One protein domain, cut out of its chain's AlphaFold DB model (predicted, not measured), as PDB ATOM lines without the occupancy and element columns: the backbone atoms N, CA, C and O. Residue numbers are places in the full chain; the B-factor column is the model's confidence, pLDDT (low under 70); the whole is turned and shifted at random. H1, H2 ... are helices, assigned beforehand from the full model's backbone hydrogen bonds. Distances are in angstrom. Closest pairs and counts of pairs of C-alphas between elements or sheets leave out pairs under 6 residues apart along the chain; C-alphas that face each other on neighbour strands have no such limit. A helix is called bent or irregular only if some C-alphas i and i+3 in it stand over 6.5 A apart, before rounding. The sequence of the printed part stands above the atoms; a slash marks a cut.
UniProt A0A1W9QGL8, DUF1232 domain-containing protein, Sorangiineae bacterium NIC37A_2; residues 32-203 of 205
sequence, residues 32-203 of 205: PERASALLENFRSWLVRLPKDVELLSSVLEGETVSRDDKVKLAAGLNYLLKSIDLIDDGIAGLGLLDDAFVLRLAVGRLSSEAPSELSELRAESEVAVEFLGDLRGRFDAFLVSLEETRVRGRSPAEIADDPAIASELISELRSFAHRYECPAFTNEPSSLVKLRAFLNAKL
ATOM      1  N   PRO A  32      83.912 133.148 110.708       85.94
ATOM      2  CA  PRO A  32      83.711 134.576 110.991       85.94
ATOM      3  C   PRO A  32      84.815 135.502 110.463       85.94
ATOM      4  O   PRO A  32      84.523 136.484 109.784       85.94
ATOM      5  N   GLU A  33      86.081 135.146 110.695       88.19
ATOM      6  CA  GLU A  33      87.239 135.924 110.233       88.19
ATOM      7  C   GLU A  33      87.330 135.989 108.703       88.19
ATOM      8  O   GLU A  33      87.616 137.040 108.126       88.19
ATOM      9  N   ARG A  34      87.051 134.872 108.012       91.06
ATOM     10  CA  ARG A  34      87.115 134.832 106.546       91.06
ATOM     11  C   ARG A  34      85.939 135.563 105.919       91.06
ATOM     12  O   ARG A  34      86.146 136.310 104.966       91.06
ATOM     13  N   ALA A  35      84.746 135.397 106.481       90.94
ATOM     14  CA  ALA A  35      83.555 136.120 106.061       90.94
ATOM     15  C   ALA A  35      83.757 137.637 106.181       90.94
ATOM     16  O   ALA A  35      83.496 138.362 105.224       90.94
ATOM     17  N   SER A  36      84.296 138.104 107.313       91.81
ATOM     18  CA  SER A  36      84.622 139.519 107.531       91.81
ATOM     19  C   SER A  36      85.631 140.039 106.500       91.81
ATOM     20  O   SER A  36      85.394 141.057 105.853       91.81
ATOM     21  N   ALA A  37      86.714 139.291 106.253       93.44
ATOM     22  CA  ALA A  37      87.715 139.665 105.253       93.44
ATOM     23  C   ALA A  37      87.145 139.723 103.821       93.44
ATOM     24  O   ALA A  37      87.523 140.594 103.039       93.44
ATOM     25  N   LEU A  38      86.246 138.806 103.453       94.56
ATOM     26  CA  LEU A  38      85.586 138.821 102.144       94.56
ATOM     27  C   LEU A  38      84.663 140.029 101.991       94.56
ATOM     28  O   LEU A  38      84.719 140.713 100.975       94.56
ATOM     29  N   LEU A  39      83.854 140.320 103.007       93.44
ATOM     30  CA  LEU A  39      82.952 141.468 102.990       93.44
ATOM     31  C   LEU A  39      83.708 142.800 102.931       93.44
ATOM     32  O   LEU A  39      83.261 143.715 102.241       93.44
ATOM     33  N   GLU A  40      84.860 142.907 103.596       94.06
ATOM     34  CA  GLU A  40      85.710 144.098 103.500       94.06
ATOM     35  C   GLU A  40      86.298 144.263 102.093       94.06
ATOM     36  O   GLU A  40      86.259 145.359 101.534       94.06
ATOM     37  N   ASN A  41      86.753 143.169 101.470       95.75
ATOM     38  CA  ASN A  41      87.166 143.201 100.066       95.75
ATOM     39  C   ASN A  41      86.013 143.668  99.170       95.75
ATOM     40  O   ASN A  41      86.185 144.606  98.403       95.75
ATOM     41  N   PHE A  42      84.819 143.093  99.312       94.31
ATOM     42  CA  PHE A  42      83.666 143.431  98.468       94.31
ATOM     43  C   PHE A  42      83.220 144.886  98.643       94.31
ATOM     44  O   PHE A  42      82.922 145.565  97.663       94.31
ATOM     45  N   ARG A  43      83.255 145.408  99.875       93.00
ATOM     46  CA  ARG A  43      83.052 146.837 100.145       93.00
ATOM     47  C   ARG A  43      84.096 147.687  99.423       93.00
ATOM     48  O   ARG A  43      83.735 148.644  98.745       93.00
ATOM     49  N   SER A  44      85.377 147.346  99.564       95.06
ATOM     50  CA  SER A  44      86.475 148.054  98.895       95.06
ATOM     51  C   SER A  44      86.316 148.039  97.372       95.06
ATOM     52  O   SER A  44      86.565 149.053  96.723       95.06
ATOM     53  N   TRP A  45      85.849 146.926  96.806       96.00
ATOM     54  CA  TRP A  45      85.580 146.783  95.374       96.00
ATOM     55  C   TRP A  45      84.483 147.732  94.909       96.00
ATOM     56  O   TRP A  45      84.676 148.438  93.926       96.00
ATOM     57  N   LEU A  46      83.374 147.823  95.645       93.25
ATOM     58  CA  LEU A  46      82.294 148.763  95.336       93.25
ATOM     59  C   LEU A  46      82.741 150.224  95.463       93.25
ATOM     60  O   LEU A  46      82.364 151.055  94.643       93.25
ATOM     61  N   VAL A  47      83.570 150.548  96.457       93.94
ATOM     62  CA  VAL A  47      84.118 151.904  96.629       93.94
ATOM     63  C   VAL A  47      85.075 152.270  95.489       93.94
ATOM     64  O   VAL A  47      85.099 153.422  95.051       93.94
ATOM     65  N   ARG A  48      85.879 151.313  95.010       96.06
ATOM     66  CA  ARG A  48      86.873 151.531  93.945       96.06
ATOM     67  C   ARG A  48      86.349 151.285  92.535       96.06
ATOM     68  O   ARG A  48      87.032 151.687  91.601       96.06
ATOM     69  N   LEU A  49      85.142 150.748  92.372       95.56
ATOM     70  CA  LEU A  49      84.545 150.437  91.074       95.56
ATOM     71  C   LEU A  49      84.704 151.547  90.012       95.56
ATOM     72  O   LEU A  49      85.174 151.227  88.924       95.56
ATOM     73  N   PRO A  50      84.427 152.843  90.279       95.81
ATOM     74  CA  PRO A  50      84.630 153.885  89.268       95.81
ATOM     75  C   PRO A  50      86.101 154.029  88.844       95.81
ATOM     76  O   PRO A  50      86.381 154.215  87.663       95.81
ATOM     77  N   LYS A  51      87.052 153.876  89.776       97.44
ATOM     78  CA  LYS A  51      88.493 153.921  89.479       97.44
ATOM     79  C   LYS A  51      88.954 152.690  88.704       97.44
ATOM     80  O   LYS A  51      89.759 152.819  87.786       97.44
ATOM     81  N   ASP A  52      88.432 151.517  89.054       97.62
ATOM     82  CA  ASP A  52      88.696 150.274  88.326       97.62
ATOM     83  C   ASP A  52      88.222 150.412  86.870       97.62
ATOM     84  O   ASP A  52      88.957 150.089  85.942       97.62
ATOM     85  N   VAL A  53      87.027 150.971  86.655       97.44
ATOM     86  CA  VAL A  53      86.477 151.234  85.317       97.44
ATOM     87  C   VAL A  53      87.346 152.213  84.525       97.44
ATOM     88  O   VAL A  53      87.617 151.964  83.349       97.44
ATOM     89  N   GLU A  54      87.826 153.296  85.137       97.44
ATOM     90  CA  GLU A  54      88.741 154.250  84.490       97.44
ATOM     91  C   GLU A  54      90.082 153.609  84.103       97.44
ATOM     92  O   GLU A  54      90.564 153.800  82.979       97.44
ATOM     93  N   LEU A  55      90.666 152.814  85.005       97.44
ATOM     94  CA  LEU A  55      91.903 152.076  84.753       97.44
ATOM     95  C   LEU A  55      91.728 151.101  83.586       97.44
ATOM     96  O   LEU A  55      92.507 151.124  82.634       97.44
ATOM     97  N   LEU A  56      90.682 150.277  83.627       97.38
ATOM     98  CA  LEU A  56      90.392 149.289  82.590       97.38
ATOM     99  C   LEU A  56      90.066 149.948  81.245       97.38
ATOM    100  O   LEU A  56      90.513 149.464  80.209       97.38
ATOM    101  N   SER A  57      89.366 151.086  81.251       96.88
ATOM    102  CA  SER A  57      89.126 151.888  80.043       96.88
ATOM    103  C   SER A  57      90.437 152.385  79.426       96.88
ATOM    104  O   SER A  57      90.618 152.311  78.215       96.88
ATOM    105  N   SER A  58      91.373 152.843  80.262       95.81
ATOM    106  CA  SER A  58      92.692 153.311  79.813       95.81
ATOM    107  C   SER A  58      93.537 152.168  79.239       95.81
ATOM    108  O   SER A  58      94.244 152.345  78.249       95.81
ATOM    109  N   VAL A  59      93.438 150.971  79.825       95.38
ATOM    110  CA  VAL A  59      94.109 149.768  79.310       95.38
ATOM    111  C   VAL A  59      93.505 149.306  77.980       95.38
ATOM    112  O   VAL A  59      94.251 148.910  77.086       95.38
ATOM    113  N   LEU A  60      92.181 149.387  77.819       95.19
ATOM    114  CA  LEU A  60      91.501 149.051  76.564       95.19
ATOM    115  C   LEU A  60      91.910 149.995  75.416       95.19
ATOM    116  O   LEU A  60      92.112 149.540  74.288       95.19
ATOM    117  N   GLU A  61      92.058 151.289  75.722       92.19
ATOM    118  CA  GLU A  61      92.520 152.332  74.795       92.19
ATOM    119  C   GLU A  61      93.984 152.121  74.360       92.19
ATOM    120  O   GLU A  61      94.356 152.444  73.234       92.19
ATOM    121  N   GLY A  62      94.812 151.529  75.227       86.12
ATOM    122  CA  GLY A  62      96.232 151.294  74.972       86.12
ATOM    123  C   GLY A  62      96.533 150.268  73.868       86.12
ATOM    124  O   GLY A  62      95.769 149.343  73.588       86.12
ATOM    125  N   GLU A  63      97.708 150.388  73.247       80.69
ATOM    126  CA  GLU A  63      98.206 149.448  72.224       80.69
ATOM    127  C   GLU A  63      98.983 148.255  72.811       80.69
ATOM    128  O   GLU A  63      99.379 147.344  72.091       80.69
ATOM    129  N   THR A  64      99.201 148.236  74.128       80.25
ATOM    130  CA  THR A  64     100.059 147.258  74.820       80.25
ATOM    131  C   THR A  64      99.378 145.920  75.104       80.25
ATOM    132  O   THR A  64     100.017 145.003  75.614       80.25
ATOM    133  N   VAL A  65      98.090 145.795  74.785       88.62
ATOM    134  CA  VAL A  65      97.267 144.625  75.097       88.62
ATOM    135  C   VAL A  65      96.982 143.837  73.826       88.62
ATOM    136  O   VAL A  65      96.585 144.407  72.806       88.62
ATOM    137  N   SER A  66      97.150 142.514  73.892       93.88
ATOM    138  CA  SER A  66      96.811 141.623  72.783       93.88
ATOM    139  C   SER A  66      95.334 141.763  72.398       93.88
ATOM    140  O   SER A  66      94.482 142.033  73.242       93.88
ATOM    141  N   ARG A  67      94.994 141.532  71.125       94.88
ATOM    142  CA  ARG A  67      93.591 141.575  70.674       94.88
ATOM    143  C   ARG A  67      92.690 140.646  71.500       94.88
ATOM    144  O   ARG A  67      91.580 141.018  71.854       94.88
ATOM    145  N   ASP A  68      93.175 139.450  71.815       95.75
ATOM    146  CA  ASP A  68      92.444 138.452  72.601       95.75
ATOM    147  C   ASP A  68      92.166 138.928  74.042       95.75
ATOM    148  O   ASP A  68      91.082 138.715  74.585       95.75
ATOM    149  N   ASP A  69      93.115 139.634  74.657       96.25
ATOM    150  CA  ASP A  69      92.917 140.264  75.965       96.25
ATOM    151  C   ASP A  69      92.010 141.502  75.877       96.25
ATOM    152  O   ASP A  69      91.188 141.716  76.770       96.25
ATOM    153  N   LYS A  70      92.082 142.274  74.782       96.88
ATOM    154  CA  LYS A  70      91.145 143.379  74.522       96.88
ATOM    155  C   LYS A  70      89.707 142.887  74.425       96.88
ATOM    156  O   LYS A  70      88.835 143.523  74.997       96.88
ATOM    157  N   VAL A  71      89.456 141.748  73.773       98.06
ATOM    158  CA  VAL A  71      88.113 141.144  73.705       98.06
ATOM    159  C   VAL A  71      87.600 140.779  75.099       98.06
ATOM    160  O   VAL A  71      86.479 141.144  75.441       98.06
ATOM    161  N   LYS A  72      88.415 140.132  75.942       97.75
ATOM    162  CA  LYS A  72      88.020 139.780  77.321       97.75
ATOM    163  C   LYS A  72      87.744 141.013  78.178       97.75
ATOM    164  O   LYS A  72      86.762 141.053  78.919       97.75
ATOM    165  N   LEU A  73      88.599 142.028  78.060       96.94
ATOM    166  CA  LEU A  73      88.450 143.295  78.767       96.94
ATOM    167  C   LEU A  73      87.193 144.044  78.311       96.94
ATOM    168  O   LEU A  73      86.387 144.471  79.138       96.94
ATOM    169  N   ALA A  74      86.996 144.139  76.995       97.56
ATOM    170  CA  ALA A  74      85.813 144.719  76.385       97.56
ATOM    171  C   ALA A  74      84.549 143.971  76.810       97.56
ATOM    172  O   ALA A  74      83.563 144.623  77.111       97.56
ATOM    173  N   ALA A  75      84.561 142.640  76.907       97.44
ATOM    174  CA  ALA A  75      83.411 141.861  77.360       97.44
ATOM    175  C   ALA A  75      82.968 142.243  78.782       97.44
ATOM    176  O   ALA A  75      81.785 142.505  79.005       97.44
ATOM    177  N   GLY A  76      83.915 142.345  79.723       96.50
ATOM    178  CA  GLY A  76      83.624 142.768  81.095       96.50
ATOM    179  C   GLY A  76      83.138 144.219  81.186       96.50
ATOM    180  O   GLY A  76      82.151 144.502  81.857       96.50
ATOM    181  N   LEU A  77      83.782 145.138  80.464       96.94
ATOM    182  CA  LEU A  77      83.386 146.550  80.440       96.94
ATOM    183  C   LEU A  77      82.050 146.788  79.719       96.94
ATOM    184  O   LEU A  77      81.264 147.641  80.117       96.94
ATOM    185  N   ASN A  78      81.773 146.034  78.657       95.75
ATOM    186  CA  ASN A  78      80.518 146.111  77.913       95.75
ATOM    187  C   ASN A  78      79.351 145.580  78.757       95.75
ATOM    188  O   ASN A  78      78.245 146.113  78.663       95.75
ATOM    189  N   TYR A  79      79.604 144.571  79.600       93.75
ATOM    190  CA  TYR A  79      78.626 144.029  80.543       93.75
ATOM    191  C   TYR A  79      78.128 145.078  81.542       93.75
ATOM    192  O   TYR A  79      76.920 145.186  81.702       93.75
ATOM    193  N   LEU A  80      79.014 145.917  82.085       91.75
ATOM    194  CA  LEU A  80      78.664 146.994  83.028       91.75
ATOM    195  C   LEU A  80      77.595 147.972  82.496       91.75
ATOM    196  O   LEU A  80      76.932 148.674  83.249       91.75
ATOM    197  N   LEU A  81      77.446 148.081  81.170       88.62
ATOM    198  CA  LEU A  81      76.463 148.969  80.535       88.62
ATOM    199  C   LEU A  81      75.172 148.253  80.120       88.62
ATOM    200  O   LEU A  81      74.296 148.865  79.479       88.62
ATOM    201  N   LYS A  82      75.066 146.959  80.421       81.94
ATOM    202  CA  LYS A  82      73.879 146.155  80.159       81.94
ATOM    203  C   LYS A  82      72.748 146.627  81.068       81.94
ATOM    204  O   LYS A  82      72.955 147.139  82.149       81.94
ATOM    205  N   SER A  83      71.517 146.504  80.582       58.56
ATOM    206  CA  SER A  83      70.326 146.934  81.321       58.56
ATOM    207  C   SER A  83      69.758 145.859  82.254       58.56
ATOM    208  O   SER A  83      68.701 146.073  82.836       58.56
ATOM    209  N   ILE A  84      70.350 144.659  82.269       58.28
ATOM    210  CA  ILE A  84      69.886 143.511  83.056       58.28
ATOM    211  C   ILE A  84      71.112 142.799  83.616       58.28
ATOM    212  O   ILE A  84      71.785 142.052  82.885       58.28
ATOM    213  N   ASP A  85      71.309 143.000  84.910       66.50
ATOM    214  CA  ASP A  85      72.403 142.442  85.694       66.50
ATOM    215  C   ASP A  85      72.069 141.029  86.192       66.50
ATOM    216  O   ASP A  85      70.921 140.556  86.137       66.50
ATOM    217  N   LEU A  86      73.084 140.300  86.658       61.84
ATOM    218  CA  LEU A  86      72.892 139.015  87.328       61.84
ATOM    219  C   LEU A  86      72.125 139.231  88.634       61.84
ATOM    220  O   LEU A  86      71.311 138.380  89.014       61.84
ATOM    221  N   ILE A  87      72.358 140.360  89.304       63.03
ATOM    222  CA  ILE A  87      71.710 140.735  90.557       63.03
ATOM    223  C   ILE A  87      70.956 142.040  90.339       63.03
ATOM    224  O   ILE A  87      71.529 143.031  89.930       63.03
ATOM    225  N   ASP A  88      69.663 142.034  90.636       60.69
ATOM    226  CA  ASP A  88      68.828 143.228  90.519       60.69
ATOM    227  C   ASP A  88      69.299 144.329  91.493       60.69
ATOM    228  O   ASP A  88      69.469 144.074  92.694       60.69
ATOM    229  N   ASP A  89      69.468 145.550  90.982       59.94
ATOM    230  CA  ASP A  89      69.875 146.748  91.726       59.94
ATOM    231  C   ASP A  89      68.974 147.082  92.925       59.94
ATOM    232  O   ASP A  89      69.421 147.695  93.898       59.94
ATOM    233  N   GLY A  90      67.715 146.632  92.916       56.00
ATOM    234  CA  GLY A  90      66.786 146.787  94.038       56.00
ATOM    235  C   GLY A  90      67.137 145.952  95.278       56.00
ATOM    236  O   GLY A  90      66.505 146.106  96.330       56.00
ATOM    237  N   ILE A  91      68.129 145.056  95.197       58.50
ATOM    238  CA  ILE A  91      68.463 144.110  96.264       58.50
ATOM    239  C   ILE A  91      69.653 144.610  97.084       58.50
ATOM    240  O   ILE A  91      70.804 144.273  96.821       58.50
ATOM    241  N   ALA A  92      69.351 145.357  98.151       58.78
ATOM    242  CA  ALA A  92      70.202 145.559  99.336       58.78
ATOM    243  C   ALA A  92      71.704 145.851  99.071       58.78
ATOM    244  O   ALA A  92      72.560 145.362  99.811       58.78
ATOM    245  N   GLY A  93      72.027 146.619  98.025       61.84
ATOM    246  CA  GLY A  93      73.406 146.989  97.681       61.84
ATOM    247  C   GLY A  93      74.259 145.858  97.089       61.84
ATOM    248  O   GLY A  93      75.481 145.981  97.062       61.84
ATOM    249  N   LEU A  94      73.636 144.757  96.646       73.12
ATOM    250  CA  LEU A  94      74.302 143.625  95.993       73.12
ATOM    251  C   LEU A  94      74.299 143.703  94.464       73.12
ATOM    252  O   LEU A  94      75.066 142.944  93.883       73.12
ATOM    253  N   GLY A  95      73.466 144.559  93.853       75.38
ATOM    254  CA  GLY A  95      73.340 144.719  92.395       75.38
ATOM    255  C   GLY A  95      74.704 144.890  91.745       75.38
ATOM    256  O   GLY A  95      75.271 143.920  91.282       75.38
ATOM    257  N   LEU A  96      75.324 146.049  91.962       80.69
ATOM    258  CA  LEU A  96      76.670 146.413  91.486       80.69
ATOM    259  C   LEU A  96      77.831 145.511  91.952       80.69
ATOM    260  O   LEU A  96      78.987 145.713  91.563       80.69
ATOM    261  N   LEU A  97      77.585 144.548  92.846       88.50
ATOM    262  CA  LEU A  97      78.634 143.621  93.246       88.50
ATOM    263  C   LEU A  97      78.899 142.594  92.141       88.50
ATOM    264  O   LEU A  97      80.037 142.149  92.013       88.50
ATOM    265  N   ASP A  98      77.906 142.231  91.328       88.75
ATOM    266  CA  ASP A  98      78.132 141.317  90.208       88.75
ATOM    267  C   ASP A  98      79.072 141.925  89.151       88.75
ATOM    268  O   ASP A  98      80.001 141.246  88.711       88.75
ATOM    269  N   ASP A  99      78.930 143.214  88.853       91.56
ATOM    270  CA  ASP A  99      79.823 143.994  87.999       91.56
ATOM    271  C   ASP A  99      81.259 143.955  88.513       91.56
ATOM    272  O   ASP A  99      82.202 143.625  87.785       91.56
ATOM    273  N   ALA A 100      81.437 144.226  89.808       94.44
ATOM    274  CA  ALA A 100      82.745 144.192  90.445       94.44
ATOM    275  C   ALA A 100      83.402 142.803  90.342       94.44
ATOM    276  O   ALA A 100      84.626 142.719  90.178       94.44
ATOM    277  N   PHE A 101      82.608 141.725  90.409       95.62
ATOM    278  CA  PHE A 101      83.062 140.353  90.173       95.62
ATOM    279  C   PHE A 101      83.431 140.113  88.707       95.62
ATOM    280  O   PHE A 101      84.504 139.569  88.437       95.62
ATOM    281  N   VAL A 102      82.572 140.521  87.768       95.81
ATOM    282  CA  VAL A 102      82.792 140.353  86.325       95.81
ATOM    283  C   VAL A 102      84.092 141.023  85.900       95.81
ATOM    284  O   VAL A 102      84.913 140.371  85.254       95.81
ATOM    285  N   LEU A 103      84.340 142.269  86.316       97.00
ATOM    286  CA  LEU A 103      85.566 142.990  85.962       97.00
ATOM    287  C   LEU A 103      86.824 142.285  86.487       97.00
ATOM    288  O   LEU A 103      87.772 142.061  85.733       97.00
ATOM    289  N   ARG A 104      86.830 141.870  87.758       97.88
ATOM    290  CA  ARG A 104      87.981 141.178  88.372       97.88
ATOM    291  C   ARG A 104      88.252 139.832  87.724       97.88
ATOM    292  O   ARG A 104      89.397 139.515  87.418       97.88
ATOM    293  N   LEU A 105      87.212 139.039  87.490       97.62
ATOM    294  CA  LEU A 105      87.363 137.720  86.882       97.62
ATOM    295  C   LEU A 105      87.721 137.812  85.393       97.62
ATOM    296  O   LEU A 105      88.499 136.987  84.916       97.62
ATOM    297  N   ALA A 106      87.245 138.833  84.673       96.75
ATOM    298  CA  ALA A 106      87.714 139.133  83.321       96.75
ATOM    299  C   ALA A 106      89.216 139.469  83.319       96.75
ATOM    300  O   ALA A 106      89.965 138.891  82.532       96.75
ATOM    301  N   VAL A 107      89.682 140.308  84.256       97.25
ATOM    302  CA  VAL A 107      91.116 140.618  84.430       97.25
ATOM    303  C   VAL A 107      91.936 139.375  84.791       97.25
ATOM    304  O   VAL A 107      93.034 139.178  84.268       97.25
ATOM    305  N   GLY A 108      91.402 138.498  85.644       96.88
ATOM    306  CA  GLY A 108      92.041 137.233  86.018       96.88
ATOM    307  C   GLY A 108      92.250 136.262  84.849       96.88
ATOM    308  O   GLY A 108      93.116 135.392  84.929       96.88
ATOM    309  N   ARG A 109      91.495 136.418  83.753       96.19
ATOM    310  CA  ARG A 109      91.596 135.602  82.528       96.19
ATOM    311  C   ARG A 109      92.551 136.172  81.480       96.19
ATOM    312  O   ARG A 109      92.775 135.511  80.466       96.19
ATOM    313  N   LEU A 110      93.077 137.378  81.687       95.81
ATOM    314  CA  LEU A 110      94.018 137.980  80.751       95.81
ATOM    315  C   LEU A 110      95.347 137.219  80.757       95.81
ATOM    316  O   LEU A 110      95.763 136.650  81.777       95.81
ATOM    317  N   SER A 111      96.049 137.259  79.629       93.75
ATOM    318  CA  SER A 111      97.377 136.657  79.498       93.75
ATOM    319  C   SER A 111      98.366 137.189  80.550       93.75
ATOM    320  O   SER A 111      98.155 138.225  81.189       93.75
ATOM    321  N   SER A 112      99.477 136.481  80.764       88.75
ATOM    322  CA  SER A 112     100.548 136.936  81.667       88.75
ATOM    323  C   SER A 112     101.267 138.200  81.183       88.75
ATOM    324  O   SER A 112     102.039 138.776  81.941       88.75
ATOM    325  N   GLU A 113     101.040 138.602  79.932       87.12
ATOM    326  CA  GLU A 113     101.622 139.795  79.313       87.12
ATOM    327  C   GLU A 113     100.773 141.052  79.561       87.12
ATOM    328  O   GLU A 113     101.161 142.143  79.152       87.12
ATOM    329  N   ALA A 114      99.624 140.919  80.236       87.50
ATOM    330  CA  ALA A 114      98.780 142.059  80.564       87.50
ATOM    331  C   ALA A 114      99.527 143.099  81.430       87.50
ATOM    332  O   ALA A 114     100.383 142.721  82.238       87.50
ATOM    333  N   PRO A 115      99.172 144.396  81.318       92.25
ATOM    334  CA  PRO A 115      99.855 145.473  82.030       92.25
ATOM    335  C   PRO A 115      99.933 145.254  83.544       92.25
ATOM    336  O   PRO A 115      98.972 144.816  84.185       92.25
ATOM    337  N   SER A 116     101.085 145.589  84.128       92.88
ATOM    338  CA  SER A 116     101.373 145.404  85.558       92.88
ATOM    339  C   SER A 116     100.458 146.213  86.483       92.88
ATOM    340  O   SER A 116     100.229 145.836  87.632       92.88
ATOM    341  N   GLU A 117      99.881 147.289  85.960       94.88
ATOM    342  CA  GLU A 117      98.893 148.152  86.593       94.88
ATOM    343  C   GLU A 117      97.610 147.379  86.944       94.88
ATOM    344  O   GLU A 117      96.899 147.761  87.867       94.88
ATOM    345  N   LEU A 118      97.343 146.247  86.277       95.50
ATOM    346  CA  LEU A 118      96.222 145.351  86.582       95.50
ATOM    347  C   LEU A 118      96.532 144.310  87.669       95.50
ATOM    348  O   LEU A 118      95.691 143.456  87.959       95.50
ATOM    349  N   SER A 119      97.729 144.336  88.263       95.31
ATOM    350  CA  SER A 119      98.161 143.334  89.249       95.31
ATOM    351  C   SER A 119      97.248 143.256  90.473       95.31
ATOM    352  O   SER A 119      96.966 142.153  90.941       95.31
ATOM    353  N   GLU A 120      96.734 144.392  90.953       96.44
ATOM    354  CA  GLU A 120      95.796 144.431  92.077       96.44
ATOM    355  C   GLU A 120      94.471 143.743  91.717       96.44
ATOM    356  O   GLU A 120      94.089 142.784  92.385       96.44
ATOM    357  N   LEU A 121      93.820 144.126  90.609       97.31
ATOM    358  CA  LEU A 121      92.587 143.466  90.151       97.31
ATOM    359  C   LEU A 121      92.799 141.971  89.876       97.31
ATOM    360  O   LEU A 121      91.913 141.156  90.138       97.31
ATOM    361  N   ARG A 122      93.982 141.587  89.379       96.44
ATOM    362  CA  ARG A 122      94.338 140.180  89.171       96.44
ATOM    363  C   ARG A 122      94.430 139.421  90.494       96.44
ATOM    364  O   ARG A 122      93.875 138.330  90.582       96.44
ATOM    365  N   ALA A 123      95.059 139.983  91.523       96.88
ATOM    366  CA  ALA A 123      95.087 139.369  92.853       96.88
ATOM    367  C   ALA A 123      93.674 139.262  93.455       96.88
ATOM    368  O   ALA A 123      93.309 138.247  94.048       96.88
ATOM    369  N   GLU A 124      92.830 140.270  93.243       97.88
ATOM    370  CA  GLU A 124      91.434 140.254  93.689       97.88
ATOM    371  C   GLU A 124      90.577 139.222  92.950       97.88
ATOM    372  O   GLU A 124      89.643 138.665  93.531       97.88
ATOM    373  N   SER A 125      90.927 138.890  91.704       97.69
ATOM    374  CA  SER A 125      90.295 137.787  90.976       97.69
ATOM    375  C   SER A 125      90.477 136.444  91.696       97.69
ATOM    376  O   SER A 125      89.563 135.621  91.693       97.69
ATOM    377  N   GLU A 126      91.598 136.238  92.396       96.31
ATOM    378  CA  GLU A 126      91.827 135.028  93.194       96.31
ATOM    379  C   GLU A 126      90.910 134.983  94.421       96.31
ATOM    380  O   GLU A 126      90.405 133.918  94.782       96.31
ATOM    381  N   VAL A 127      90.633 136.142  95.027       96.94
ATOM    382  CA  VAL A 127      89.662 136.272  96.124       96.94
ATOM    383  C   VAL A 127      88.248 135.959  95.629       96.94
ATOM    384  O   VAL A 127      87.515 135.222  96.290       96.94
ATOM    385  N   ALA A 128      87.874 136.460  94.446       96.38
ATOM    386  CA  ALA A 128      86.594 136.142  93.815       96.38
ATOM    387  C   ALA A 128      86.480 134.641  93.501       96.38
ATOM    388  O   ALA A 128      85.460 134.023  93.806       96.38
ATOM    389  N   VAL A 129      87.541 134.032  92.966       95.31
ATOM    390  CA  VAL A 129      87.622 132.586  92.706       95.31
ATOM    391  C   VAL A 129      87.470 131.768  93.988       95.31
ATOM    392  O   VAL A 129      86.706 130.800  93.998       95.31
ATOM    393  N   GLU A 130      88.154 132.150  95.069       94.12
ATOM    394  CA  GLU A 130      88.006 131.491  96.368       94.12
ATOM    395  C   GLU A 130      86.556 131.556  96.844       94.12
ATOM    396  O   GLU A 130      85.999 130.531  97.243       94.12
ATOM    397  N   PHE A 131      85.938 132.739  96.777       95.06
ATOM    398  CA  PHE A 131      84.548 132.906  97.171       95.06
ATOM    399  C   PHE A 131      83.616 132.056  96.311       95.06
ATOM    400  O   PHE A 131      82.752 131.381  96.863       95.06
ATOM    401  N   LEU A 132      83.782 132.037  94.985       93.50
ATOM    402  CA  LEU A 132      82.922 131.278  94.074       93.50
ATOM    403  C   LEU A 132      82.974 129.771  94.338       93.50
ATOM    404  O   LEU A 132      81.932 129.117  94.302       93.50
ATOM    405  N   GLY A 133      84.143 129.208  94.650       92.94
ATOM    406  CA  GLY A 133      84.296 127.773  94.897       92.94
ATOM    407  C   GLY A 133      83.753 126.928  93.736       92.94
ATOM    408  O   GLY A 133      84.219 127.045  92.603       92.94
ATOM    409  N   ASP A 134      82.743 126.096  93.998       92.38
ATOM    410  CA  ASP A 134      82.093 125.238  92.992       92.38
ATOM    411  C   ASP A 134      81.367 126.003  91.867       92.38
ATOM    412  O   ASP A 134      81.213 125.469  90.769       92.38
ATOM    413  N   LEU A 135      80.996 127.269  92.078       93.25
ATOM    414  CA  LEU A 135      80.368 128.098  91.043       93.25
ATOM    415  C   LEU A 135      81.351 128.610  89.988       93.25
ATOM    416  O   LEU A 135      80.918 129.110  88.948       93.25
ATOM    417  N   ARG A 136      82.664 128.478  90.219       94.00
ATOM    418  CA  ARG A 136      83.704 129.033  89.343       94.00
ATOM    419  C   ARG A 136      83.526 128.625  87.884       94.00
ATOM    420  O   ARG A 136      83.541 129.487  87.020       94.00
ATOM    421  N   GLY A 137      83.326 127.334  87.608       94.69
ATOM    422  CA  GLY A 137      83.220 126.845  86.227       94.69
ATOM    423  C   GLY A 137      82.039 127.454  85.465       94.69
ATOM    424  O   GLY A 137      82.165 127.795  84.292       94.69
ATOM    425  N   ARG A 138      80.909 127.661  86.151       95.75
ATOM    426  CA  ARG A 138      79.720 128.305  85.574       95.75
ATOM    427  C   ARG A 138      79.936 129.802  85.359       95.75
ATOM    428  O   ARG A 138      79.495 130.336  84.346       95.75
ATOM    429  N   PHE A 139      80.652 130.466  86.267       95.94
ATOM    430  CA  PHE A 139      81.039 131.869  86.092       95.94
ATOM    431  C   PHE A 139      82.034 132.035  84.932       95.94
ATOM    432  O   PHE A 139      81.879 132.929  84.109       95.94
ATOM    433  N   ASP A 140      83.007 131.133  84.794       95.75
ATOM    434  CA  ASP A 140      83.945 131.139  83.666       95.75
ATOM    435  C   ASP A 140      83.221 130.958  82.323       95.75
ATOM    436  O   ASP A 140      83.550 131.649  81.356       95.75
ATOM    437  N   ALA A 141      82.225 130.068  82.260       96.06
ATOM    438  CA  ALA A 141      81.381 129.887  81.078       96.06
ATOM    439  C   ALA A 141      80.534 131.134  80.778       96.06
ATOM    440  O   ALA A 141      80.398 131.530  79.621       96.06
ATOM    441  N   PHE A 142      80.013 131.789  81.819       95.94
ATOM    442  CA  PHE A 142      79.326 133.067  81.683       95.94
ATOM    443  C   PHE A 142      80.239 134.136  81.070       95.94
ATOM    444  O   PHE A 142      79.854 134.746  80.077       95.94
ATOM    445  N   LEU A 143      81.470 134.295  81.567       96.50
ATOM    446  CA  LEU A 143      82.435 135.250  81.009       96.50
ATOM    447  C   LEU A 143      82.775 134.955  79.545       96.50
ATOM    448  O   LEU A 143      82.810 135.883  78.748       96.50
ATOM    449  N   VAL A 144      82.947 133.680  79.169       96.81
ATOM    450  CA  VAL A 144      83.121 133.292  77.753       96.81
ATOM    451  C   VAL A 144      81.919 133.740  76.920       96.81
ATOM    452  O   VAL A 144      82.089 134.288  75.840       96.81
ATOM    453  N   SER A 145      80.693 133.548  77.415       96.19
ATOM    454  CA  SER A 145      79.492 133.965  76.677       96.19
ATOM    455  C   SER A 145      79.396 135.485  76.495       96.19
ATOM    456  O   SER A 145      78.814 135.951  75.512       96.19
ATOM    457  N   LEU A 146      79.992 136.270  77.403       96.12
ATOM    458  CA  LEU A 146      80.034 137.726  77.275       96.12
ATOM    459  C   LEU A 146      80.904 138.180  76.105       96.12
ATOM    460  O   LEU A 146      80.583 139.207  75.517       96.12
ATOM    461  N   GLU A 147      81.933 137.414  75.725       96.62
ATOM    462  CA  GLU A 147      82.829 137.722  74.596       96.62
ATOM    463  C   GLU A 147      82.068 137.793  73.252       96.62
ATOM    464  O   GLU A 147      82.464 138.533  72.354       96.62
ATOM    465  N   GLU A 148      80.908 137.135  73.162       95.38
ATOM    466  CA  GLU A 148      80.009 137.142  71.997       95.38
ATOM    467  C   GLU A 148      78.750 138.016  72.197       95.38
ATOM    468  O   GLU A 148      77.927 138.182  71.292       95.38
ATOM    469  N   THR A 149      78.552 138.575  73.395       94.50
ATOM    470  CA  THR A 149      77.309 139.266  73.755       94.50
ATOM    471  C   THR A 149      77.318 140.713  73.272       94.50
ATOM    472  O   THR A 149      78.159 141.519  73.671       94.50
ATOM    473  N   ARG A 150      76.316 141.087  72.467       95.56
ATOM    474  CA  ARG A 150      76.083 142.489  72.100       95.56
ATOM    475  C   ARG A 150      75.365 143.242  73.213       95.56
ATOM    476  O   ARG A 150      74.304 142.824  73.671       95.56
ATOM    477  N   VAL A 151      75.898 144.403  73.574       94.38
ATOM    478  CA  VAL A 151      75.277 145.354  74.504       94.38
ATOM    479  C   VAL A 151      75.229 146.705  73.811       94.38
ATOM    480  O   VAL A 151      76.215 147.126  73.217       94.38
ATOM    481  N   ARG A 152      74.059 147.359  73.814       92.00
ATOM    482  CA  ARG A 152      73.842 148.658  73.140       92.00
ATOM    483  C   ARG A 152      74.329 148.685  71.677       92.00
ATOM    484  O   ARG A 152      74.842 149.685  71.201       92.00
ATOM    485  N   GLY A 153      74.168 147.567  70.963       93.31
ATOM    486  CA  GLY A 153      74.515 147.431  69.543       93.31
ATOM    487  C   GLY A 153      75.943 146.960  69.243       93.31
ATOM    488  O   GLY A 153      76.179 146.490  68.132       93.31
ATOM    489  N   ARG A 154      76.861 146.973  70.218       95.75
ATOM    490  CA  ARG A 154      78.287 146.632  70.039       95.75
ATOM    491  C   ARG A 154      78.663 145.291  70.661       95.75
ATOM    492  O   ARG A 154      78.202 144.956  71.756       95.75
ATOM    493  N   SER A 155      79.504 144.536  69.964       97.50
ATOM    494  CA  SER A 155      80.147 143.310  70.449       97.50
ATOM    495  C   SER A 155      81.569 143.586  70.963       97.50
ATOM    496  O   SER A 155      82.214 144.526  70.493       97.50
ATOM    497  N   PRO A 156      82.104 142.764  71.881       97.94
ATOM    498  CA  PRO A 156      83.486 142.889  72.350       97.94
ATOM    499  C   PRO A 156      84.535 142.793  71.239       97.94
ATOM    500  O   PRO A 156      85.548 143.483  71.300       97.94
ATOM    501  N   ALA A 157      84.283 141.985  70.204       98.06
ATOM    502  CA  ALA A 157      85.149 141.907  69.030       98.06
ATOM    503  C   ALA A 157      85.213 143.240  68.264       98.06
ATOM    504  O   ALA A 157      86.303 143.715  67.970       98.06
ATOM    505  N   GLU A 158      84.066 143.876  68.003       98.19
ATOM    506  CA  GLU A 158      84.023 145.195  67.352       98.19
ATOM    507  C   GLU A 158      84.706 146.269  68.202       98.19
ATOM    508  O   GLU A 158      85.447 147.084  67.669       98.19
ATOM    509  N   ILE A 159      84.509 146.240  69.525       97.75
ATOM    510  CA  ILE A 159      85.197 147.144  70.457       97.75
ATOM    511  C   ILE A 159      86.721 146.953  70.387       97.75
ATOM    512  O   ILE A 159      87.466 147.925  70.444       97.75
ATOM    513  N   ALA A 160      87.201 145.711  70.284       97.19
ATOM    514  CA  ALA A 160      88.631 145.424  70.208       97.19
ATOM    515  C   ALA A 160      89.263 145.823  68.860       97.19
ATOM    516  O   ALA A 160      90.463 146.098  68.821       97.19
ATOM    517  N   ASP A 161      88.472 145.840  67.783       96.69
ATOM    518  CA  ASP A 161      88.941 146.059  66.409       96.69
ATOM    519  C   ASP A 161      88.760 147.497  65.903       96.69
ATOM    520  O   ASP A 161      89.525 147.936  65.044       96.69
ATOM    521  N   ASP A 162      87.763 148.227  66.409       96.94
ATOM    522  CA  ASP A 162      87.407 149.568  65.942       96.94
ATOM    523  C   ASP A 162      87.626 150.625  67.045       96.94
ATOM    524  O   ASP A 162      86.852 150.698  68.010       96.94
ATOM    525  N   PRO A 163      88.641 151.502  66.901       95.50
ATOM    526  CA  PRO A 163      88.916 152.572  67.857       95.50
ATOM    527  C   PRO A 163      87.752 153.549  68.070       95.50
ATOM    528  O   PRO A 163      87.637 154.122  69.154       95.50
ATOM    529  N   ALA A 164      86.882 153.754  67.074       96.62
ATOM    530  CA  ALA A 164      85.719 154.625  67.224       96.62
ATOM    531  C   ALA A 164      84.683 153.990  68.162       96.62
ATOM    532  O   ALA A 164      84.225 154.642  69.101       96.62
ATOM    533  N   ILE A 165      84.396 152.697  67.981       97.69
ATOM    534  CA  ILE A 165      83.491 151.937  68.860       97.69
ATOM    535  C   ILE A 165      84.076 151.842  70.277       97.69
ATOM    536  O   ILE A 165      83.352 152.013  71.262       97.69
ATOM    537  N   ALA A 166      85.389 151.621  70.399       97.25
ATOM    538  CA  ALA A 166      86.077 151.651  71.687       97.25
ATOM    539  C   ALA A 166      85.937 153.016  72.378       97.25
ATOM    540  O   ALA A 166      85.601 153.077  73.562       97.25
ATOM    541  N   SER A 167      86.134 154.113  71.641       97.19
ATOM    542  CA  SER A 167      86.007 155.472  72.173       97.19
ATOM    543  C   SER A 167      84.586 155.790  72.649       97.19
ATOM    544  O   SER A 167      84.428 156.480  73.659       97.19
ATOM    545  N   GLU A 168      83.553 155.313  71.951       97.00
ATOM    546  CA  GLU A 168      82.156 155.468  72.377       97.00
ATOM    547  C   GLU A 168      81.898 154.750  73.705       97.00
ATOM    548  O   GLU A 168      81.422 155.368  74.662       97.00
ATOM    549  N   LEU A 169      82.302 153.475  73.800       97.00
ATOM    550  CA  LEU A 169      82.223 152.703  75.040       97.00
ATOM    551  C   LEU A 169      82.950 153.422  76.187       97.00
ATOM    552  O   LEU A 169      82.374 153.607  77.257       97.00
ATOM    553  N   ILE A 170      84.195 153.854  75.972       97.38
ATOM    554  CA  ILE A 170      85.015 154.529  76.990       97.38
ATOM    555  C   ILE A 170      84.356 155.828  77.466       97.38
ATOM    556  O   ILE A 170      84.368 156.126  78.661       97.38
ATOM    557  N   SER A 171      83.744 156.598  76.565       96.69
ATOM    558  CA  SER A 171      83.002 157.814  76.925       96.69
ATOM    559  C   SER A 171      81.809 157.512  77.843       96.69
ATOM    560  O   SER A 171      81.591 158.199  78.850       96.69
ATOM    561  N   GLU A 172      81.061 156.446  77.548       96.25
ATOM    562  CA  GLU A 172      79.956 155.984  78.393       96.25
ATOM    563  C   GLU A 172      80.445 155.476  79.755       96.25
ATOM    564  O   GLU A 172      79.854 155.815  80.777       96.25
ATOM    565  N   LEU A 173      81.550 154.730  79.790       96.31
ATOM    566  CA  LEU A 173      82.161 154.224  81.024       96.31
ATOM    567  C   LEU A 173      82.685 155.350  81.919       96.31
ATOM    568  O   LEU A 173      82.451 155.339  83.125       96.31
ATOM    569  N   ARG A 174      83.331 156.369  81.341       94.81
ATOM    570  CA  ARG A 174      83.741 157.580  82.075       94.81
ATOM    571  C   ARG A 174      82.521 158.333  82.613       94.81
ATOM    572  O   ARG A 174      82.532 158.818  83.741       94.81
ATOM    573  N   SER A 175      81.440 158.386  81.833       94.19
ATOM    574  CA  SER A 175      80.170 158.969  82.278       94.19
ATOM    575  C   SER A 175      79.522 158.175  83.417       94.19
ATOM    576  O   SER A 175      78.947 158.788  84.317       94.19
ATOM    577  N   PHE A 176      79.611 156.842  83.386       93.44
ATOM    578  CA  PHE A 176      79.207 155.965  84.486       93.44
ATOM    579  C   PHE A 176      80.049 156.250  85.731       93.44
ATOM    580  O   PHE A 176      79.489 156.586  86.767       93.44
ATOM    581  N   ALA A 177      81.381 156.217  85.614       93.31
ATOM    582  CA  ALA A 177      82.296 156.427  86.733       93.31
ATOM    583  C   ALA A 177      82.070 157.787  87.417       93.31
ATOM    584  O   ALA A 177      82.063 157.869  88.642       93.31
ATOM    585  N   HIS A 178      81.801 158.839  86.638       92.38
ATOM    586  CA  HIS A 178      81.517 160.173  87.166       92.38
ATOM    587  C   HIS A 178      80.180 160.276  87.916       92.38
ATOM    588  O   HIS A 178      80.044 161.085  88.832       92.38
ATOM    589  N   ARG A 179      79.178 159.487  87.513       90.19
ATOM    590  CA  ARG A 179      77.844 159.460  88.134       90.19
ATOM    591  C   ARG A 179      77.691 158.363  89.182       90.19
ATOM    592  O   ARG A 179      76.615 158.232  89.753       90.19
ATOM    593  N   TYR A 180      78.729 157.562  89.390       89.94
ATOM    594  CA  TYR A 180      78.667 156.413  90.268       89.94
ATOM    595  C   TYR A 180      78.453 156.852  91.716       89.94
ATOM    596  O   TYR A 180      79.266 157.572  92.298       89.94
ATOM    597  N   GLU A 181      77.376 156.354  92.312       87.38
ATOM    598  CA  GLU A 181      77.106 156.486  93.733       87.38
ATOM    599  C   GLU A 181      77.303 155.119  94.382       87.38
ATOM    600  O   GLU A 181      76.596 154.161  94.071       87.38
ATOM    601  N   CYS A 182      78.288 155.017  95.277       86.19
ATOM    602  CA  CYS A 182      78.558 153.760  95.965       86.19
ATOM    603  C   CYS A 182      77.321 153.345  96.778       86.19
ATOM    604  O   CYS A 182      76.922 154.087  97.685       86.19
ATOM    605  N   PRO A 183      76.736 152.162  96.522       83.81
ATOM    606  CA  PRO A 183      75.578 151.712  97.271       83.81
ATOM    607  C   PRO A 183      75.963 151.430  98.725       83.81
ATOM    608  O   PRO A 183      77.110 151.105  99.053       83.81
ATOM    609  N   ALA A 184      74.978 151.510  99.619       79.00
ATOM    610  CA  ALA A 184      75.159 151.061 100.989       79.00
ATOM    611  C   ALA A 184      75.358 149.537 101.002       79.00
ATOM    612  O   ALA A 184      74.428 148.780 100.734       79.00
ATOM    613  N   PHE A 185      76.569 149.089 101.332       81.19
ATOM    614  CA  PHE A 185      76.896 147.672 101.472       81.19
ATOM    615  C   PHE A 185      76.984 147.282 102.952       81.19
ATOM    616  O   PHE A 185      77.814 147.807 103.708       81.19
ATOM    617  N   THR A 186      76.130 146.356 103.387       77.06
ATOM    618  CA  THR A 186      76.089 145.900 104.784       77.06
ATOM    619  C   THR A 186      77.125 144.805 105.032       77.06
ATOM    620  O   THR A 186      77.146 143.789 104.336       77.06
ATOM    621  N   ASN A 187      77.957 144.982 106.065       79.38
ATOM    622  CA  ASN A 187      78.972 144.009 106.486       79.38
ATOM    623  C   ASN A 187      78.357 142.864 107.317       79.38
ATOM    624  O   ASN A 187      78.707 142.658 108.476       79.38
ATOM    625  N   GLU A 188      77.383 142.159 106.745       86.69
ATOM    626  CA  GLU A 188      76.718 141.026 107.388       86.69
ATOM    627  C   GLU A 188      77.097 139.703 106.710       86.69
ATOM    628  O   GLU A 188      76.989 139.592 105.487       86.69
ATOM    629  N   PRO A 189      77.424 138.638 107.470       85.56
ATOM    630  CA  PRO A 189      77.675 137.310 106.899       85.56
ATOM    631  C   PRO A 189      76.510 136.772 106.052       85.56
ATOM    632  O   PRO A 189      76.720 136.011 105.108       85.56
ATOM    633  N   SER A 190      75.276 137.198 106.349       85.69
ATOM    634  CA  SER A 190      74.084 136.837 105.571       85.69
ATOM    635  C   SER A 190      74.154 137.328 104.114       85.69
ATOM    636  O   SER A 190      73.612 136.670 103.222       85.69
ATOM    637  N   SER A 191      74.871 138.427 103.850       87.00
ATOM    638  CA  SER A 191      75.093 138.976 102.507       87.00
ATOM    639  C   SER A 191      75.883 138.013 101.621       87.00
ATOM    640  O   SER A 191      75.547 137.859 100.450       87.00
ATOM    641  N   LEU A 192      76.866 137.291 102.176       90.25
ATOM    642  CA  LEU A 192      77.653 136.295 101.433       90.25
ATOM    643  C   LEU A 192      76.792 135.108 100.981       90.25
ATOM    644  O   LEU A 192      76.912 134.638  99.850       90.25
ATOM    645  N   VAL A 193      75.892 134.650 101.855       88.81
ATOM    646  CA  VAL A 193      74.954 133.562 101.548       88.81
ATOM    647  C   VAL A 193      73.986 133.990 100.445       88.81
ATOM    648  O   VAL A 193      73.796 133.250  99.479       88.81
ATOM    649  N   LYS A 194      73.414 135.198 100.557       87.81
ATOM    650  CA  LYS A 194      72.516 135.770  99.541       87.81
ATOM    651  C   LYS A 194      73.219 135.906  98.196       87.81
ATOM    652  O   LYS A 194      72.704 135.405  97.201       87.81
ATOM    653  N   LEU A 195      74.407 136.511  98.177       89.19
ATOM    654  CA  LEU A 195      75.212 136.688  96.969       89.19
ATOM    655  C   LEU A 195      75.445 135.352  96.261       89.19
ATOM    656  O   LEU A 195      75.151 135.216  95.076       89.19
ATOM    657  N   ARG A 196      75.895 134.328  96.995       90.31
ATOM    658  CA  ARG A 196      76.113 133.008  96.400       90.31
ATOM    659  C   ARG A 196      74.823 132.384  95.875       90.31
ATOM    660  O   ARG A 196      74.845 131.776  94.809       90.31
ATOM    661  N   ALA A 197      73.715 132.514  96.603       89.56
ATOM    662  CA  ALA A 197      72.424 131.996  96.160       89.56
ATOM    663  C   ALA A 197      71.975 132.651  94.843       89.56
ATOM    664  O   ALA A 197      71.553 131.936  93.933       89.56
ATOM    665  N   PHE A 198      72.137 133.973  94.706       89.31
ATOM    666  CA  PHE A 198      71.853 134.685  93.457       89.31
ATOM    667  C   PHE A 198      72.743 134.209  92.313       89.31
ATOM    668  O   PHE A 198      72.225 133.825  91.267       89.31
ATOM    669  N   LEU A 199      74.060 134.145  92.526       90.81
ATOM    670  CA  LEU A 199      74.998 133.652  91.515       90.81
ATOM    671  C   LEU A 199      74.651 132.224  91.079       90.81
ATOM    672  O   LEU A 199      74.559 131.940  89.888       90.81
ATOM    673  N   ASN A 200      74.366 131.328  92.022       90.81
ATOM    674  CA  ASN A 200      73.969 129.959  91.706       90.81
ATOM    675  C   ASN A 200      72.672 129.886  90.879       90.81
ATOM    676  O   ASN A 200      72.547 129.016  90.017       90.81
ATOM    677  N   ALA A 201      71.713 130.778  91.136       89.94
ATOM    678  CA  ALA A 201      70.439 130.819  90.422       89.94
ATOM    679  C   ALA A 201      70.541 131.455  89.026       89.94
ATOM    680  O   ALA A 201      69.746 131.126  88.149       89.94
ATOM    681  N   LYS A 202      71.479 132.388  88.831       87.38
ATOM    682  CA  LYS A 202      71.546 133.254  87.643       87.38
ATOM    683  C   LYS A 202      72.614 132.843  86.645       87.38
ATOM    684  O   LYS A 202      72.451 133.093  85.454       87.38
ATOM    685  N   LEU A 203      73.686 132.206  87.111       89.69
ATOM    686  CA  LEU A 203      74.715 131.691  86.222       89.69
ATOM    687  C   LEU A 203      74.139 130.596  85.310       89.69
ATOM    688  O   LEU A 203      73.331 129.779  85.766       89.69
TER     689      LEU A 203
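Overview. This is residues 32 to 203 of the 205 residues of the protein "DUF1232 domain-containing protein" of Sorangiineae bacterium NIC37A_2 (UniProt A0A1W9QGL8). H3 lies at the middle of this helical domain with H2 folded back beside it, and the two bent helices H1 and H4 pass along different sides of this pair. H5 and H6 pack at one end, H6 side by side with H1b, while H7 packs on the first residues of H1a at the other end. The printed part has 172 residues with seven named helices, H1 to H7 in chain order, and no named strand; the class is all helix. It is compact, with a radius of gyration of the C-alphas of 15.2 A and spans of 46 by 32 by 27 A.

Arrangement. H1, residues 32 to 61, was assigned as one helix by its hydrogen bonds but is bent, with C-alphas 47 and 50 7.6 A apart; its arms H1a, residues 32 to 47, and H1b, residues 50 to 61, stand at a steep tilt of 63 degrees. H1b and H2, residues 67 to 79, form a helical hairpin, closest at the C-alphas of Leu 60 and Lys 70, 6.0 A apart. H2 and H3, residues 97 to 108, form another, closest at the C-alphas of Gly 76 and Leu 103, 5.2 A, at a shallow tilt of 3 degrees, opposite ways. H1a touches H3 with residues 42 to 46 alone, closest at the C-alphas of Trp 45 and Ala 100, 6.2 A. H4, residues 116 to 147, also assigned as one helix by its hydrogen bonds, is bent, with C-alphas 131 and 134 9.1 A apart; its arms H4a, residues 116 to 131, and H4b, residues 134 to 147, are irregular, C-alphas 117 and 120 being 7.3 A apart and C-alphas 134 and 137 7.0 A. H4a touches H3, closest at the C-alphas of Arg 104 and Ser 125, 4.9 A, at a steep tilt of 61 degrees. H4b touches H2 with residues 143 to 147 alone, closest at the C-alphas of Ala 75 and Glu 147, 5.0 A. H5, residues 156 to 161, touches H2, closest at the C-alphas of Ala 74 and Pro 156, 5.0 A. H6, residues 163 to 179, touches H5 only at the corner, closest at the C-alphas of Ile 159 and Ala 166, 4.8 A. H6 touches H1b, closest at the C-alphas of Pro 50 and Ala 177, 4.3 A, at a shallow tilt of 10 degrees, opposite ways. H7, residues 189 to 202, touches H1a with residues 189 to 192 alone, closest at the C-alphas of Ala 35 and Pro 189, 6.1 A. Every O i to N i+4 pair is within hydrogen-bond range in H1a, H1b, H2, H3, H5 and H6, against 8 of 12 in H4a, 8 of 10 in H4b and 9 of 10 in H7.

Along the chain. H1a begins at C-alpha 32, (83.711, 134.576, 110.991), and is 22.5 A long. H4a measures 24.0 A, H4b 22.2 A and H6 24.1 A. H7, 20.6 A long, ends at C-alpha 202, (71.546, 133.254, 87.643).

Size, cuts and confidence. The two C-alphas farthest apart are those of Pro 32 and Ala 164, 48.2 A. The printed part has no cut. The link from H2 to H3, residues 80 to 96, is long, and within it residues 83 to 93 have pLDDT under 70.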